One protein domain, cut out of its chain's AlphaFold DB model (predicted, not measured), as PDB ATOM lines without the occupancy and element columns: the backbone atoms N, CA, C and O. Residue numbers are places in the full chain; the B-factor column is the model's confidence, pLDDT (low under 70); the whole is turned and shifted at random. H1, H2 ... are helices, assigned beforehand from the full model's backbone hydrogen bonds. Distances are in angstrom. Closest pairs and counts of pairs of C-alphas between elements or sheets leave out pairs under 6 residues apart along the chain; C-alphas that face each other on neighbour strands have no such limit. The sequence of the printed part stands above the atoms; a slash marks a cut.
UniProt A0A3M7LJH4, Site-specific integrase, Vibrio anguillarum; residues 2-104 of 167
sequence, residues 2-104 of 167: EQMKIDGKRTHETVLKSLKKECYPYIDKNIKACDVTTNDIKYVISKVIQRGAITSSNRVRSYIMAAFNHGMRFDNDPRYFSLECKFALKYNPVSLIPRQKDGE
ATOM      1  N   GLU A   2     134.166 119.683 163.408       91.38
ATOM      2  CA  GLU A   2     133.860 120.392 164.662       91.38
ATOM      3  C   GLU A   2     135.079 121.072 165.284       91.38
ATOM      4  O   GLU A   2     134.985 122.237 165.650       91.38
ATOM      5  N   GLN A   3     136.251 120.425 165.279       90.88
ATOM      6  CA  GLN A   3     137.471 121.077 165.763       90.88
ATOM      7  C   GLN A   3     137.768 122.386 165.018       90.88
ATOM      8  O   GLN A   3     138.070 123.393 165.637       90.88
ATOM      9  N   MET A   4     137.592 122.422 163.692       93.88
ATOM     10  CA  MET A   4     137.789 123.653 162.919       93.88
ATOM     11  C   MET A   4     136.816 124.763 163.334       93.88
ATOM     12  O   MET A   4     137.172 125.935 163.265       93.88
ATOM     13  N   LYS A   5     135.592 124.402 163.732       94.69
ATOM     14  CA  LYS A   5     134.592 125.348 164.232       94.69
ATOM     15  C   LYS A   5     135.005 125.900 165.599       94.69
ATOM     16  O   LYS A   5     134.938 127.108 165.791       94.69
ATOM     17  N   ILE A   6     135.482 125.036 166.500       92.94
ATOM     18  CA  ILE A   6     136.038 125.422 167.809       92.94
ATOM     19  C   ILE A   6     137.238 126.362 167.624       92.94
ATOM     20  O   ILE A   6     137.318 127.395 168.278       92.94
ATOM     21  N   ASP A   7     138.112 126.066 166.661       91.81
ATOM     22  CA  ASP A   7     139.287 126.878 166.318       91.81
ATOM     23  C   ASP A   7     138.941 128.196 165.582       91.81
ATOM     24  O   ASP A   7     139.833 128.870 165.057       91.81
ATOM     25  N   GLY A   8     137.656 128.542 165.439       92.19
ATOM     26  CA  GLY A   8     137.200 129.760 164.761       92.19
ATOM     27  C   GLY A   8     137.476 129.791 163.251       92.19
ATOM     28  O   GLY A   8     137.482 130.856 162.629       92.19
ATOM     29  N   LYS A   9     137.734 128.645 162.608       92.38
ATOM     30  CA  LYS A   9     138.024 128.590 161.167       92.38
ATOM     31  C   LYS A   9     136.738 128.728 160.359       92.38
ATOM     32  O   LYS A   9     136.044 127.744 160.115       92.38
ATOM     33  N   ARG A  10     136.499 129.919 159.803       90.50
ATOM     34  CA  ARG A  10     135.367 130.228 158.900       90.50
ATOM     35  C   ARG A  10     135.123 129.220 157.766       90.50
ATOM     36  O   ARG A  10     134.013 129.086 157.275       90.50
ATOM     37  N   THR A  11     136.156 128.505 157.317       93.25
ATOM     38  CA  THR A  11     136.060 127.555 156.200       93.25
ATOM     39  C   THR A  11     135.503 126.187 156.603       93.25
ATOM     40  O   THR A  11     135.416 125.307 155.743       93.25
ATOM     41  N   HIS A  12     135.152 125.960 157.877       95.88
ATOM     42  CA  HIS A  12     134.723 124.644 158.366       95.88
ATOM     43  C   HIS A  12     133.522 124.083 157.585       95.88
ATOM     44  O   HIS A  12     133.519 122.898 157.241       95.88
ATOM     45  N   GLU A  13     132.542 124.921 157.235       96.06
ATOM     46  CA  GLU A  13     131.354 124.506 156.478       96.06
ATOM     47  C   GLU A  13     131.696 124.120 155.042       96.06
ATOM     48  O   GLU A  13     131.256 123.083 154.545       96.06
ATOM     49  N   THR A  14     132.528 124.925 154.377       95.50
ATOM     50  CA  THR A  14     132.978 124.652 153.008       95.50
ATOM     51  C   THR A  14     133.777 123.355 152.941       95.50
ATOM     52  O   THR A  14     133.560 122.542 152.041       95.50
ATOM     53  N   VAL A  15     134.668 123.127 153.914       96.94
ATOM     54  CA  VAL A  15     135.441 121.883 154.019       96.94
ATOM     55  C   VAL A  15     134.514 120.695 154.248       96.94
ATOM     56  O   VAL A  15     134.633 119.697 153.538       96.94
ATOM     57  N   LEU A  16     133.545 120.806 155.163       96.31
ATOM     58  CA  LEU A  16     132.568 119.746 155.405       96.31
ATOM     59  C   LEU A  16     131.769 119.430 154.139       96.31
ATOM     60  O   LEU A  16     131.676 118.269 153.750       96.31
ATOM     61  N   LYS A  17     131.235 120.449 153.460       96.94
ATOM     62  CA  LYS A  17     130.480 120.285 152.211       96.94
ATOM     63  C   LYS A  17     131.320 119.592 151.139       96.94
ATOM     64  O   LYS A  17     130.821 118.684 150.479       96.94
ATOM     65  N   SER A  18     132.592 119.973 151.002       96.25
ATOM     66  CA  SER A  18     133.526 119.328 150.075       96.25
ATOM     67  C   SER A  18     133.764 117.863 150.439       96.25
ATOM     68  O   SER A  18     133.663 117.005 149.574       96.25
ATOM     69  N   LEU A  19     134.045 117.548 151.705       96.25
ATOM     70  CA  LEU A  19     134.281 116.167 152.134       96.25
ATOM     71  C   LEU A  19     133.042 115.292 151.922       96.25
ATOM     72  O   LEU A  19     133.158 114.209 151.356       96.25
ATOM     73  N   LYS A  20     131.851 115.782 152.294       96.38
ATOM     74  CA  LYS A  20     130.586 115.061 152.083       96.38
ATOM     75  C   LYS A  20     130.331 114.793 150.602       96.38
ATOM     76  O   LYS A  20     130.005 113.671 150.235       96.38
ATOM     77  N   LYS A  21     130.486 115.820 149.761       96.75
ATOM     78  CA  LYS A  21     130.262 115.721 148.315       96.75
ATOM     79  C   LYS A  21     131.185 114.692 147.667       96.75
ATOM     80  O   LYS A  21     130.740 113.960 146.793       96.75
ATOM     81  N   GLU A  22     132.455 114.675 148.062       97.12
ATOM     82  CA  GLU A  22     133.473 113.902 147.350       97.12
ATOM     83  C   GLU A  22     133.698 112.503 147.938       97.12
ATOM     84  O   GLU A  22     133.983 111.581 147.184       97.12
ATOM     85  N   CYS A  23     133.531 112.311 149.252       96.62
ATOM     86  CA  CYS A  23     133.784 111.019 149.899       96.62
ATOM     87  C   CYS A  23     132.535 110.131 149.964       96.62
ATOM     88  O   CYS A  23     132.612 108.955 149.626       96.62
ATOM     89  N   TYR A  24     131.379 110.671 150.367       95.50
ATOM     90  CA  TYR A  24     130.182 109.856 150.634       95.50
ATOM     91  C   TYR A  24     129.575 109.110 149.440       95.50
ATOM     92  O   TYR A  24     128.903 108.111 149.679       95.50
ATOM     93  N   PRO A  25     129.788 109.515 148.173       96.62
ATOM     94  CA  PRO A  25     129.396 108.673 147.044       96.62
ATOM     95  C   PRO A  25     130.171 107.351 146.944       96.62
ATOM     96  O   PRO A  25     129.749 106.469 146.203       96.62
ATOM     97  N   TYR A  26     131.312 107.228 147.627       96.19
ATOM     98  CA  TYR A  26     132.248 106.110 147.457       96.19
ATOM     99  C   TYR A  26     132.665 105.439 148.769       96.19
ATOM    100  O   TYR A  26     133.147 104.313 148.741       96.19
ATOM    101  N   ILE A  27     132.494 106.120 149.901       95.81
ATOM    102  CA  ILE A  27     132.781 105.615 151.243       95.81
ATOM    103  C   ILE A  27     131.508 105.787 152.064       95.81
ATOM    104  O   ILE A  27     131.031 106.911 152.243       95.81
ATOM    105  N   ASP A  28     130.960 104.675 152.551       94.81
ATOM    106  CA  ASP A  28     129.782 104.691 153.415       94.81
ATOM    107  C   ASP A  28     130.073 105.507 154.684       94.81
ATOM    108  O   ASP A  28     131.148 105.428 155.280       94.81
ATOM    109  N   LYS A  29     129.098 106.312 155.107       93.25
ATOM    110  CA  LYS A  29     129.214 107.197 156.273       93.25
ATOM    111  C   LYS A  29     129.391 106.429 157.586       93.25
ATOM    112  O   LYS A  29     129.850 107.021 158.557       93.25
ATOM    113  N   ASN A  30     128.993 105.159 157.611       93.69
ATOM    114  CA  ASN A  30     129.049 104.280 158.772       93.69
ATOM    115  C   ASN A  30     130.378 103.517 158.879       93.69
ATOM    116  O   ASN A  30     130.634 102.895 159.910       93.69
ATOM    117  N   ILE A  31     131.229 103.557 157.845       94.38
ATOM    118  CA  ILE A  31     132.573 102.975 157.915       94.38
ATOM    119  C   ILE A  31     133.391 103.762 158.941       94.38
ATOM    120  O   ILE A  31     133.474 104.994 158.891       94.38
ATOM    121  N   LYS A  32     134.012 103.045 159.882       94.25
ATOM    122  CA  LYS A  32     134.900 103.657 160.870       94.25
ATOM    123  C   LYS A  32     136.158 104.173 160.182       94.25
ATOM    124  O   LYS A  32     136.665 103.567 159.244       94.25
ATOM    125  N   ALA A  33     136.717 105.263 160.700       93.75
ATOM    126  CA  ALA A  33     137.917 105.870 160.125       93.75
ATOM    127  C   ALA A  33     139.108 104.890 160.051       93.75
ATOM    128  O   ALA A  33     139.866 104.943 159.087       93.75
ATOM    129  N   CYS A  34     139.249 103.981 161.023       95.12
ATOM    130  CA  CYS A  34     140.294 102.951 161.044       95.12
ATOM    131  C   CYS A  34     140.189 101.912 159.919       95.12
ATOM    132  O   CYS A  34     141.198 101.294 159.585       95.12
ATOM    133  N   ASP A  35     139.003 101.748 159.334       96.31
ATOM    134  CA  ASP A  35     138.732 100.754 158.293       96.31
ATOM    135  C   ASP A  35     138.873 101.349 156.881       96.31
ATOM    136  O   ASP A  35     138.858 100.623 155.890       96.31
ATOM    137  N   VAL A  36     139.043 102.672 156.770       96.62
ATOM    138  CA  VAL A  36     139.253 103.358 155.489       96.62
ATOM    139  C   VAL A  36     140.669 103.104 154.978       96.62
ATOM    140  O   VAL A  36     141.661 103.433 155.633       96.62
ATOM    141  N   THR A  37     140.778 102.581 153.759       96.31
ATOM    142  CA  THR A  37     142.056 102.212 153.150       96.31
ATOM    143  C   THR A  37     142.606 103.296 152.220       96.31
ATOM    144  O   THR A  37     141.894 104.157 151.696       96.31
ATOM    145  N   THR A  38     143.905 103.211 151.919       97.44
ATOM    146  CA  THR A  38     144.553 104.034 150.880       97.44
ATOM    147  C   THR A  38     143.870 103.892 149.514       97.44
ATOM    148  O   THR A  38     143.801 104.861 148.756       97.44
ATOM    149  N   ASN A  39     143.352 102.702 149.182       97.19
ATOM    150  CA  ASN A  39     142.675 102.462 147.908       97.19
ATOM    151  C   ASN A  39     141.328 103.185 147.829       97.19
ATOM    152  O   ASN A  39     141.032 103.753 146.777       97.19
ATOM    153  N   ASP A  40     140.576 103.260 148.928       97.06
ATOM    154  CA  ASP A  40     139.314 104.010 148.983       97.06
ATOM    155  C   ASP A  40     139.557 105.497 148.709       97.06
ATOM    156  O   ASP A  40     138.902 106.112 147.864       97.06
ATOM    157  N   ILE A  41     140.582 106.072 149.347       97.88
ATOM    158  CA  ILE A  41     140.943 107.479 149.138       97.88
ATOM    159  C   ILE A  41     141.467 107.719 147.718       97.88
ATOM    160  O   ILE A  41     141.103 108.715 147.086       97.88
ATOM    161  N   LYS A  42     142.295 106.813 147.179       97.69
ATOM    162  CA  LYS A  42     142.721 106.878 145.774       97.69
ATOM    163  C   LYS A  42     141.519 106.866 144.839       97.69
ATOM    164  O   LYS A  42     141.492 107.656 143.900       97.69
ATOM    165  N   TYR A  43     140.542 105.999 145.088       97.81
ATOM    166  CA  TYR A  43     139.346 105.898 144.267       97.81
ATOM    167  C   TYR A  43     138.552 107.209 144.297       97.81
ATOM    168  O   TYR A  43     138.299 107.777 143.234       97.81
ATOM    169  N   VAL A  44     138.298 107.770 145.485       97.94
ATOM    170  CA  VAL A  44     137.672 109.095 145.658       97.94
ATOM    171  C   VAL A  44     138.408 110.167 144.849       97.94
ATOM    172  O   VAL A  44     137.810 110.834 144.003       97.94
ATOM    173  N   ILE A  45     139.720 110.316 145.055       97.44
ATOM    174  CA  ILE A  45     140.529 111.339 144.375       97.44
ATOM    175  C   ILE A  45     140.522 111.120 142.858       97.44
ATOM    176  O   ILE A  45     140.381 112.087 142.106       97.44
ATOM    177  N   SER A  46     140.599 109.869 142.396       97.50
ATOM    178  CA  SER A  46     140.570 109.543 140.968       97.50
ATOM    179  C   SER A  46     139.270 110.001 140.304       97.50
ATOM    180  O   SER A  46     139.310 110.536 139.200       97.50
ATOM    181  N   LYS A  47     138.126 109.896 140.995       98.06
ATOM    182  CA  LYS A  47     136.833 110.388 140.498       98.06
ATOM    183  C   LYS A  47     136.783 111.909 140.416       98.06
ATOM    184  O   LYS A  47     136.170 112.457 139.500       98.06
ATOM    185  N   VAL A  48     137.468 112.617 141.317       96.75
ATOM    186  CA  VAL A  48     137.605 114.077 141.205       96.75
ATOM    187  C   VAL A  48     138.435 114.464 139.982       96.75
ATOM    188  O   VAL A  48     138.029 115.359 139.240       96.75
ATOM    189  N   ILE A  49     139.539 113.757 139.736       96.38
ATOM    190  CA  ILE A  49     140.425 113.986 138.585       96.38
ATOM    191  C   ILE A  49     139.718 113.657 137.266       96.38
ATOM    192  O   ILE A  49     139.749 114.472 136.350       96.38
ATOM    193  N   GLN A  50     139.017 112.521 137.179       96.69
ATOM    194  CA  GLN A  50     138.289 112.087 135.974       96.69
ATOM    195  C   GLN A  50     137.216 113.091 135.523       96.69
ATOM    196  O   GLN A  50     136.891 113.152 134.344       96.69
ATOM    197  N   ARG A  51     136.695 113.918 136.439       95.81
ATOM    198  CA  ARG A  51     135.758 115.012 136.123       95.81
ATOM    199  C   ARG A  51     136.449 116.307 135.664       95.81
ATOM    200  O   ARG A  51     135.788 117.327 135.530       95.81
ATOM    201  N   GLY A  52     137.772 116.301 135.493       94.19
ATOM    202  CA  GLY A  52     138.571 117.468 135.102       94.19
ATOM    203  C   GLY A  52     138.889 118.444 136.243       94.19
ATOM    204  O   GLY A  52     139.502 119.484 136.018       94.19
ATOM    205  N   ALA A  53     138.513 118.133 137.488       93.94
ATOM    206  CA  ALA A  53     138.657 119.039 138.629       93.94
ATOM    207  C   ALA A  53     139.990 118.839 139.381       93.94
ATOM    208  O   ALA A  53     140.005 118.614 140.595       93.94
ATOM    209  N   ILE A  54     141.123 118.922 138.675       94.44
ATOM    210  CA  ILE A  54     142.445 118.539 139.210       94.44
ATOM    211  C   ILE A  54     142.846 119.386 140.432       94.44
ATOM    212  O   ILE A  54     143.192 118.824 141.472       94.44
ATOM    213  N   THR A  55     142.706 120.716 140.395       94.06
ATOM    214  CA  THR A  55     142.989 121.580 141.563       94.06
ATOM    215  C   THR A  55     142.123 121.210 142.773       94.06
ATOM    216  O   THR A  55     142.589 121.168 143.912       94.06
ATOM    217  N   SER A  56     140.845 120.901 142.540       94.12
ATOM    218  CA  SER A  56     139.932 120.468 143.602       94.12
ATOM    219  C   SER A  56     140.335 119.112 144.177       94.12
ATOM    220  O   SER A  56     140.205 118.918 145.382       94.12
ATOM    221  N   SER A  57     140.898 118.208 143.370       96.44
ATOM    222  CA  SER A  57     141.422 116.925 143.854       96.44
ATOM    223  C   SER A  57     142.540 117.114 144.891       96.44
ATOM    224  O   SER A  57     142.527 116.464 145.937       96.44
ATOM    225  N   ASN A  58     143.433 118.092 144.685       96.88
ATOM    226  CA  ASN A  58     144.483 118.442 145.646       96.88
ATOM    227  C   ASN A  58     143.912 119.020 146.947       96.88
ATOM    228  O   ASN A  58     144.404 118.704 148.035       96.88
ATOM    229  N   ARG A  59     142.863 119.849 146.852       95.81
ATOM    230  CA  ARG A  59     142.163 120.404 148.024       95.81
ATOM    231  C   ARG A  59     141.503 119.295 148.841       95.81
ATOM    232  O   ARG A  59     141.754 119.200 150.037       95.81
ATOM    233  N   VAL A  60     140.745 118.413 148.186       97.00
ATOM    234  CA  VAL A  60     140.085 117.258 148.817       97.00
ATOM    235  C   VAL A  60     141.112 116.351 149.486       97.00
ATOM    236  O   VAL A  60     140.982 116.065 150.673       97.00
ATOM    237  N   ARG A  61     142.186 115.984 148.775       97.56
ATOM    238  CA  ARG A  61     143.314 115.227 149.337       97.56
ATOM    239  C   ARG A  61     143.854 115.883 150.610       97.56
ATOM    240  O   ARG A  61     144.077 115.198 151.602       97.56
ATOM    241  N   SER A  62     144.059 117.199 150.590       97.25
ATOM    242  CA  SER A  62     144.597 117.944 151.736       97.25
ATOM    243  C   SER A  62     143.632 117.961 152.925       97.25
ATOM    244  O   SER A  62     144.071 117.810 154.062       97.25
ATOM    245  N   TYR A  63     142.324 118.074 152.680       97.38
ATOM    246  CA  TYR A  63     141.310 117.994 153.735       97.38
ATOM    247  C   TYR A  63     141.251 116.607 154.375       97.38
ATOM    248  O   TYR A  63     141.234 116.510 155.599       97.38
ATOM    249  N   ILE A  64     141.270 115.543 153.565       97.38
ATOM    250  CA  ILE A  64     141.273 114.162 154.068       97.38
ATOM    251  C   ILE A  64     142.562 113.914 154.866       97.38
ATOM    252  O   ILE A  64     142.496 113.460 156.003       97.38
ATOM    253  N   MET A  65     143.724 114.309 154.331       97.88
ATOM    254  CA  MET A  65     145.011 114.220 155.032       97.88
ATOM    255  C   MET A  65     144.953 114.891 156.410       97.88
ATOM    256  O   MET A  65     145.361 114.294 157.404       97.88
ATOM    257  N   ALA A  66     144.445 116.125 156.477       96.88
ATOM    258  CA  ALA A  66     144.331 116.871 157.724       96.88
ATOM    259  C   ALA A  66     143.365 116.204 158.716       96.88
ATOM    260  O   ALA A  66     143.665 116.154 159.906       96.88
ATOM    261  N   ALA A  67     142.248 115.650 158.235       95.94
ATOM    262  CA  ALA A  67     141.282 114.942 159.071       95.94
ATOM    263  C   ALA A  67     141.882 113.679 159.715       95.94
ATOM    264  O   ALA A  67     141.751 113.493 160.924       95.94
ATOM    265  N   PHE A  68     142.600 112.852 158.948       97.06
ATOM    266  CA  PHE A  68     143.282 111.672 159.496       97.06
ATOM    267  C   PHE A  68     144.428 112.053 160.438       97.06
ATOM    268  O   PHE A  68     144.562 111.457 161.503       97.06
ATOM    269  N   ASN A  69     145.206 113.091 160.114       96.56
ATOM    270  CA  ASN A  69     146.239 113.599 161.022       96.56
ATOM    271  C   ASN A  69     145.652 114.107 162.343       96.56
ATOM    272  O   ASN A  69     146.262 113.913 163.390       96.56
ATOM    273  N   HIS A  70     144.480 114.745 162.311       95.19
ATOM    274  CA  HIS A  70     143.779 115.154 163.525       95.19
ATOM    275  C   HIS A  70     143.399 113.942 164.381       95.19
ATOM    276  O   HIS A  70     143.722 113.920 165.564       95.19
ATOM    277  N   GLY A  71     142.764 112.923 163.789       94.19
ATOM    278  CA  GLY A  71     142.407 111.699 164.514       94.19
ATOM    279  C   GLY A  71     143.628 110.990 165.107       94.19
ATOM    280  O   GLY A  71     143.613 110.610 166.270       94.19
ATOM    281  N   MET A  72     144.729 110.903 164.352       94.19
ATOM    282  CA  MET A  72     145.974 110.308 164.846       94.19
ATOM    283  C   MET A  72     146.579 111.098 166.007       94.19
ATOM    284  O   MET A  72     147.045 110.502 166.971       94.19
ATOM    285  N   ARG A  73     146.592 112.434 165.929       93.31
ATOM    286  CA  ARG A  73     147.080 113.275 167.033       93.31
ATOM    287  C   ARG A  73     146.210 113.122 168.270       93.31
ATOM    288  O   ARG A  73     146.760 113.029 169.354       93.31
ATOM    289  N   PHE A  74     144.892 113.055 168.095       92.56
ATOM    290  CA  PHE A  74     143.954 112.828 169.188       92.56
ATOM    291  C   PHE A  74     144.215 111.485 169.888       92.56
ATOM    292  O   PHE A  74     144.351 111.455 171.106       92.56
ATOM    293  N   ASP A  75     144.384 110.401 169.124       91.62
ATOM    294  CA  ASP A  75     144.658 109.063 169.672       91.62
ATOM    295  C   ASP A  75     146.000 108.973 170.425       91.62
ATOM    296  O   ASP A  75     146.152 108.130 171.310       91.62
ATOM    297  N   ASN A  76     146.971 109.823 170.069       90.31
ATOM    298  CA  ASN A  76     148.320 109.844 170.642       90.31
ATOM    299  C   ASN A  76     148.554 110.992 171.642       90.31
ATOM    300  O   ASN A  76     149.671 111.128 172.140       90.31
ATOM    301  N   ASP A  77     147.553 111.829 171.935       90.81
ATOM    302  CA  ASP A  77     147.689 112.897 172.930       90.81
ATOM    303  C   ASP A  77     147.576 112.295 174.346       90.81
ATOM    304  O   ASP A  77     146.521 111.753 174.700       90.81
ATOM    305  N   PRO A  78     148.619 112.401 175.195       89.81
ATOM    306  CA  PRO A  78     148.579 111.878 176.559       89.81
ATOM    307  C   PRO A  78     147.430 112.446 177.401       89.81
ATOM    308  O   PRO A  78     146.957 111.780 178.320       89.81
ATOM    309  N   ARG A  79     146.940 113.652 177.079       88.31
ATOM    310  CA  ARG A  79     145.801 114.284 177.766       88.31
ATOM    311  C   ARG A  79     144.501 113.503 177.599       88.31
ATOM    312  O   ARG A  79     143.619 113.611 178.444       88.31
ATOM    313  N   TYR A  80     144.383 112.726 176.525       85.44
ATOM    314  CA  TYR A  80     143.197 111.942 176.184       85.44
ATOM    315  C   TYR A  80     143.406 110.439 176.395       85.44
ATOM    316  O   TYR A  80     142.571 109.635 175.987       85.44
ATOM    317  N   PHE A  81     144.498 110.041 177.057       80.69
ATOM    318  CA  PHE A  81     144.884 108.638 177.190       80.69
ATOM    319  C   PHE A  81     143.792 107.758 177.821       80.69
ATOM    320  O   PHE A  81     143.570 106.640 177.347       80.69
ATOM    321  N   SER A  82     143.102 108.281 178.843       81.56
ATOM    322  CA  SER A  82     142.043 107.601 179.599       81.56
ATOM    323  C   SER A  82     140.656 107.667 178.954       81.56
ATOM    324  O   SER A  82     139.717 107.096 179.501       81.56
ATOM    325  N   LEU A  83     140.490 108.375 177.830       83.88
ATOM    326  CA  LEU A  83     139.220 108.380 177.108       83.88
ATOM    327  C   LEU A  83     139.046 107.051 176.363       83.88
ATOM    328  O   LEU A  83     139.933 106.611 175.630       83.88
ATOM    329  N   GLU A  84     137.875 106.433 176.514       77.81
ATOM    330  CA  GLU A  84     137.519 105.211 175.777       77.81
ATOM    331  C   GLU A  84     137.253 105.481 174.289       77.81
ATOM    332  O   GLU A  84     137.446 104.609 173.443       77.81
ATOM    333  N   CYS A  85     136.834 106.703 173.946       81.31
ATOM    334  CA  CYS A  85     136.554 107.086 172.567       81.31
ATOM    335  C   CYS A  85     137.858 107.408 171.830       81.31
ATOM    336  O   CYS A  85     138.490 108.423 172.116       81.31
ATOM    337  N   LYS A  86     138.249 106.553 170.877       87.31
ATOM    338  CA  LYS A  86     139.430 106.719 170.012       87.31
ATOM    339  C   LYS A  86     139.064 106.467 168.552       87.31
ATOM    340  O   LYS A  86     138.138 105.712 168.258       87.31
ATOM    341  N   PHE A  87     139.811 107.068 167.632       90.38
ATOM    342  CA  PHE A  87     139.678 106.797 166.198       90.38
ATOM    343  C   PHE A  87     140.349 105.476 165.789       90.38
ATOM    344  O   PHE A  87     140.013 104.929 164.738       90.38
ATOM    345  N   ALA A  88     141.267 104.966 166.618       92.25
ATOM    346  CA  ALA A  88     142.052 103.750 166.413       92.25
ATOM    347  C   ALA A  88     142.865 103.761 165.102       92.25
ATOM    348  O   ALA A  88     143.010 102.741 164.421       92.25
ATOM    349  N   LEU A  89     143.402 104.928 164.731       93.69
ATOM    350  CA  LEU A  89     144.158 105.099 163.491       93.69
ATOM    351  C   LEU A  89     145.603 104.616 163.652       93.69
ATOM    352  O   LEU A  89     146.387 105.197 164.397       93.69
ATOM    353  N   LYS A  90     145.987 103.585 162.891       91.00
ATOM    354  CA  LYS A  90     147.367 103.059 162.881       91.00
ATOM    355  C   LYS A  90     148.316 103.881 162.009       91.00
ATOM    356  O   LYS A  90     149.496 104.002 162.313       91.00
ATOM    357  N   TYR A  91     147.810 104.418 160.904       93.50
ATOM    358  CA  TYR A  91     148.548 105.260 159.969       93.50
ATOM    359  C   TYR A  91     147.566 106.146 159.198       93.50
ATOM    360  O   TYR A  91     146.366 105.875 159.166       93.50
ATOM    361  N   ASN A  92     148.069 107.199 158.552       96.88
ATOM    362  CA  ASN A  92     147.248 108.045 157.692       96.88
ATOM    363  C   ASN A  92     147.229 107.473 156.257       96.88
ATOM    364  O   ASN A  92     148.279 107.492 155.599       96.88
ATOM    365  N   PRO A  93     146.070 107.020 155.733       96.75
ATOM    366  CA  PRO A  93     145.959 106.388 154.413       96.75
ATOM    367  C   PRO A  93     146.221 107.351 153.245       96.75
ATOM    368  O   PRO A  93     146.376 106.927 152.104       96.75
ATOM    369  N   VAL A  94     146.301 108.660 153.497       97.62
ATOM    370  CA  VAL A  94     146.569 109.675 152.469       97.62
ATOM    371  C   VAL A  94     148.067 109.954 152.302       97.62
ATOM    372  O   VAL A  94     148.465 110.550 151.301       97.62
ATOM    373  N   SER A  95     148.909 109.522 153.252       95.19
ATOM    374  CA  SER A  95     150.338 109.881 153.352       95.19
ATOM    375  C   SER A  95     151.112 109.702 152.046       95.19
ATOM    376  O   SER A  95     151.865 110.587 151.645       95.19
ATOM    377  N   LEU A  96     150.881 108.580 151.360       95.25
ATOM    378  CA  LEU A  96     151.599 108.193 150.142       95.25
ATOM    379  C   LEU A  96     150.887 108.601 148.847       95.25
ATOM    380  O   LEU A  96     151.405 108.367 147.759       95.25
ATOM    381  N   ILE A  97     149.701 109.205 148.929       96.50
ATOM    382  CA  ILE A  97     148.979 109.646 147.736       96.50
ATOM    383  C   ILE A  97     149.641 110.938 147.245       96.50
ATOM    384  O   ILE A  97     149.700 111.895 148.017       96.50
ATOM    385  N   PRO A  98     150.130 111.034 145.999       95.06
ATOM    386  CA  PRO A  98     150.799 112.236 145.517       95.06
ATOM    387  C   PRO A  98     149.814 113.377 145.229       95.06
ATOM    388  O   PRO A  98     148.645 113.171 144.893       95.06
ATOM    389  N   ARG A  99     150.313 114.610 145.340       95.00
ATOM    390  CA  ARG A  99     149.632 115.805 144.825       95.00
ATOM    391  C   ARG A  99     149.766 115.844 143.299       95.00
ATOM    392  O   ARG A  99     150.847 115.575 142.784       95.00
ATOM    393  N   GLN A 100     148.706 116.240 142.602       94.94
ATOM    394  CA  GLN A 100     148.705 116.441 141.150       94.94
ATOM    395  C   GLN A 100     149.273 117.833 140.843       94.94
ATOM    396  O   GLN A 100     148.586 118.840 141.037       94.94
ATOM    397  N   LYS A 101     150.568 117.913 140.507       89.44
ATOM    398  CA  LYS A 101     151.296 119.193 140.361       89.44
ATOM    399  C   LYS A 101     150.798 120.018 139.171       89.44
ATOM    400  O   LYS A 101     150.670 121.228 139.282       89.44
ATOM    401  N   ASP A 102     150.479 119.339 138.083       87.31
ATOM    402  CA  ASP A 102     149.893 119.856 136.844       87.31
ATOM    403  C   ASP A 102     148.519 120.522 137.044       87.31
ATOM    404  O   ASP A 102     148.111 121.382 136.267       87.31
ATOM    405  N   GLY A 103     147.809 120.165 138.118       82.12
ATOM    406  CA  GLY A 103     146.525 120.767 138.469       82.12
ATOM    407  C   GLY A 103     146.603 122.157 139.096       82.12
ATOM    408  O   GLY A 103     145.564 122.790 139.284       82.12
ATOM    409  N   GLU A 104     147.785 122.629 139.478       83.75
ATOM    410  CA  GLU A 104     147.970 123.949 140.075       83.75
ATOM    411  C   GLU A 104     148.391 124.934 138.990       83.75
ATOM    412  O   GLU A 104     149.474 124.826 138.424       83.75
TER     413      GLU A 104
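This is residues 2 to 104 of the 167 residues of the protein "Site-specific integrase" of Vibrio anguillarum (UniProt A0A3M7LJH4). One long helix, H4, makes a spine; H3 folds back beside its first part as the other leg of a helical hairpin, and H2 crosses H4 on one side, with the short helix H1, 5 residues, at the far end of H2 from H3. Beyond the last residue of H4 the stretch 77 to 82 sticks out, and from there the long unnamed stretch 77 to 104 turns back and runs the length of H4, ending near the hairpin's turn. The printed part has 103 residues with four named helices, in the order H1, H2, H3, H4, and no named strand; 53 residues are in the helices, and the class is all helix. The whole is compact, with a radius of gyration of the C-alphas of 14.3 A, and its C-alphas span 46 by 30 by 25 A, an outline that is only just elongated.

H4, residues 54 to 76, is the longest helix with 23 residues; it measures 33.1 A from C-alpha 54 at (142.445, 118.539, 139.210) to C-alpha 76 at (148.320, 109.844, 170.642). H3, residues 38 to 50, has 13 residues and measures 18.1 A; its C-alpha 38 is at (144.553, 104.034, 150.880). H2, residues 12 to 23, has 12 residues and measures 16.1 A. H1, residues 2 to 6, has 5 residues and measures 6.3 A, beginning at C-alpha 2 at (133.860, 120.392, 164.662).

H3 and H4 form a helical hairpin: they touch at a shallow tilt of 22 degrees and run opposite ways. Their closest C-alphas are those of Val 48 and Ser 57, 5.4 A apart; H3 touches H4 with residues 45 to 49 alone, and H4 touches H3 with residues 54 to 61 alone. H2 touches H4 about perpendicular, their lines at 75 degrees. The closest C-alphas of that pair are those of Leu 19 and Val 60, 6.8 A apart, and H4 touches H2 with residues 60 to 64 alone. H2 and H3 only just touch, with 3 pairs of C-alphas within 8 A; H2 touches H3 with residues 22 to 23 alone, and H3 touches H2 with residues 44 to 48 alone; the closest C-alphas are those of Cys 23 and Val 44, 6.1 A apart, and the lines of the two helices stand about perpendicular at 85 degrees. H1 and H2 touch only at the corner by their link, and only just, with 3 pairs of C-alphas within 8 A; the closest are those of Met 4 and His 12, 5.6 A apart. H2 is the hub, touching the three other helices. H1 is apart from H3 and from H4. The helix packing is mostly crossed, with most touching pairs not at a shallow tilt, but only just: of 3 pairs given a tilt, 1 is shallow. In H1, H2, H3 and H4 every O i to N i+4 pair is within hydrogen-bond range.

The two C-alphas farthest apart are those of Gly 52 and Ser 82, 45.7 A. Residues 6 to 11, of which 6 belongs to H1, and residues 77 to 82 stand free; the body without them has 91 residues and spans 43 by 26 by 23 A. The links H1 to H2 and H3 to H4 are tight, with 5 and 3 residues, and the link H2 to H3 is long, with 14 residues, 24 to 37. Residues 77 to 104, 28 residues, hold no named element, and their C-alphas lie 8 to 25 A from the mean of the C-alphas. The printed part has no cut; the mean pLDDT of the printed part is 93.9, and no printed residue of this model is under 70.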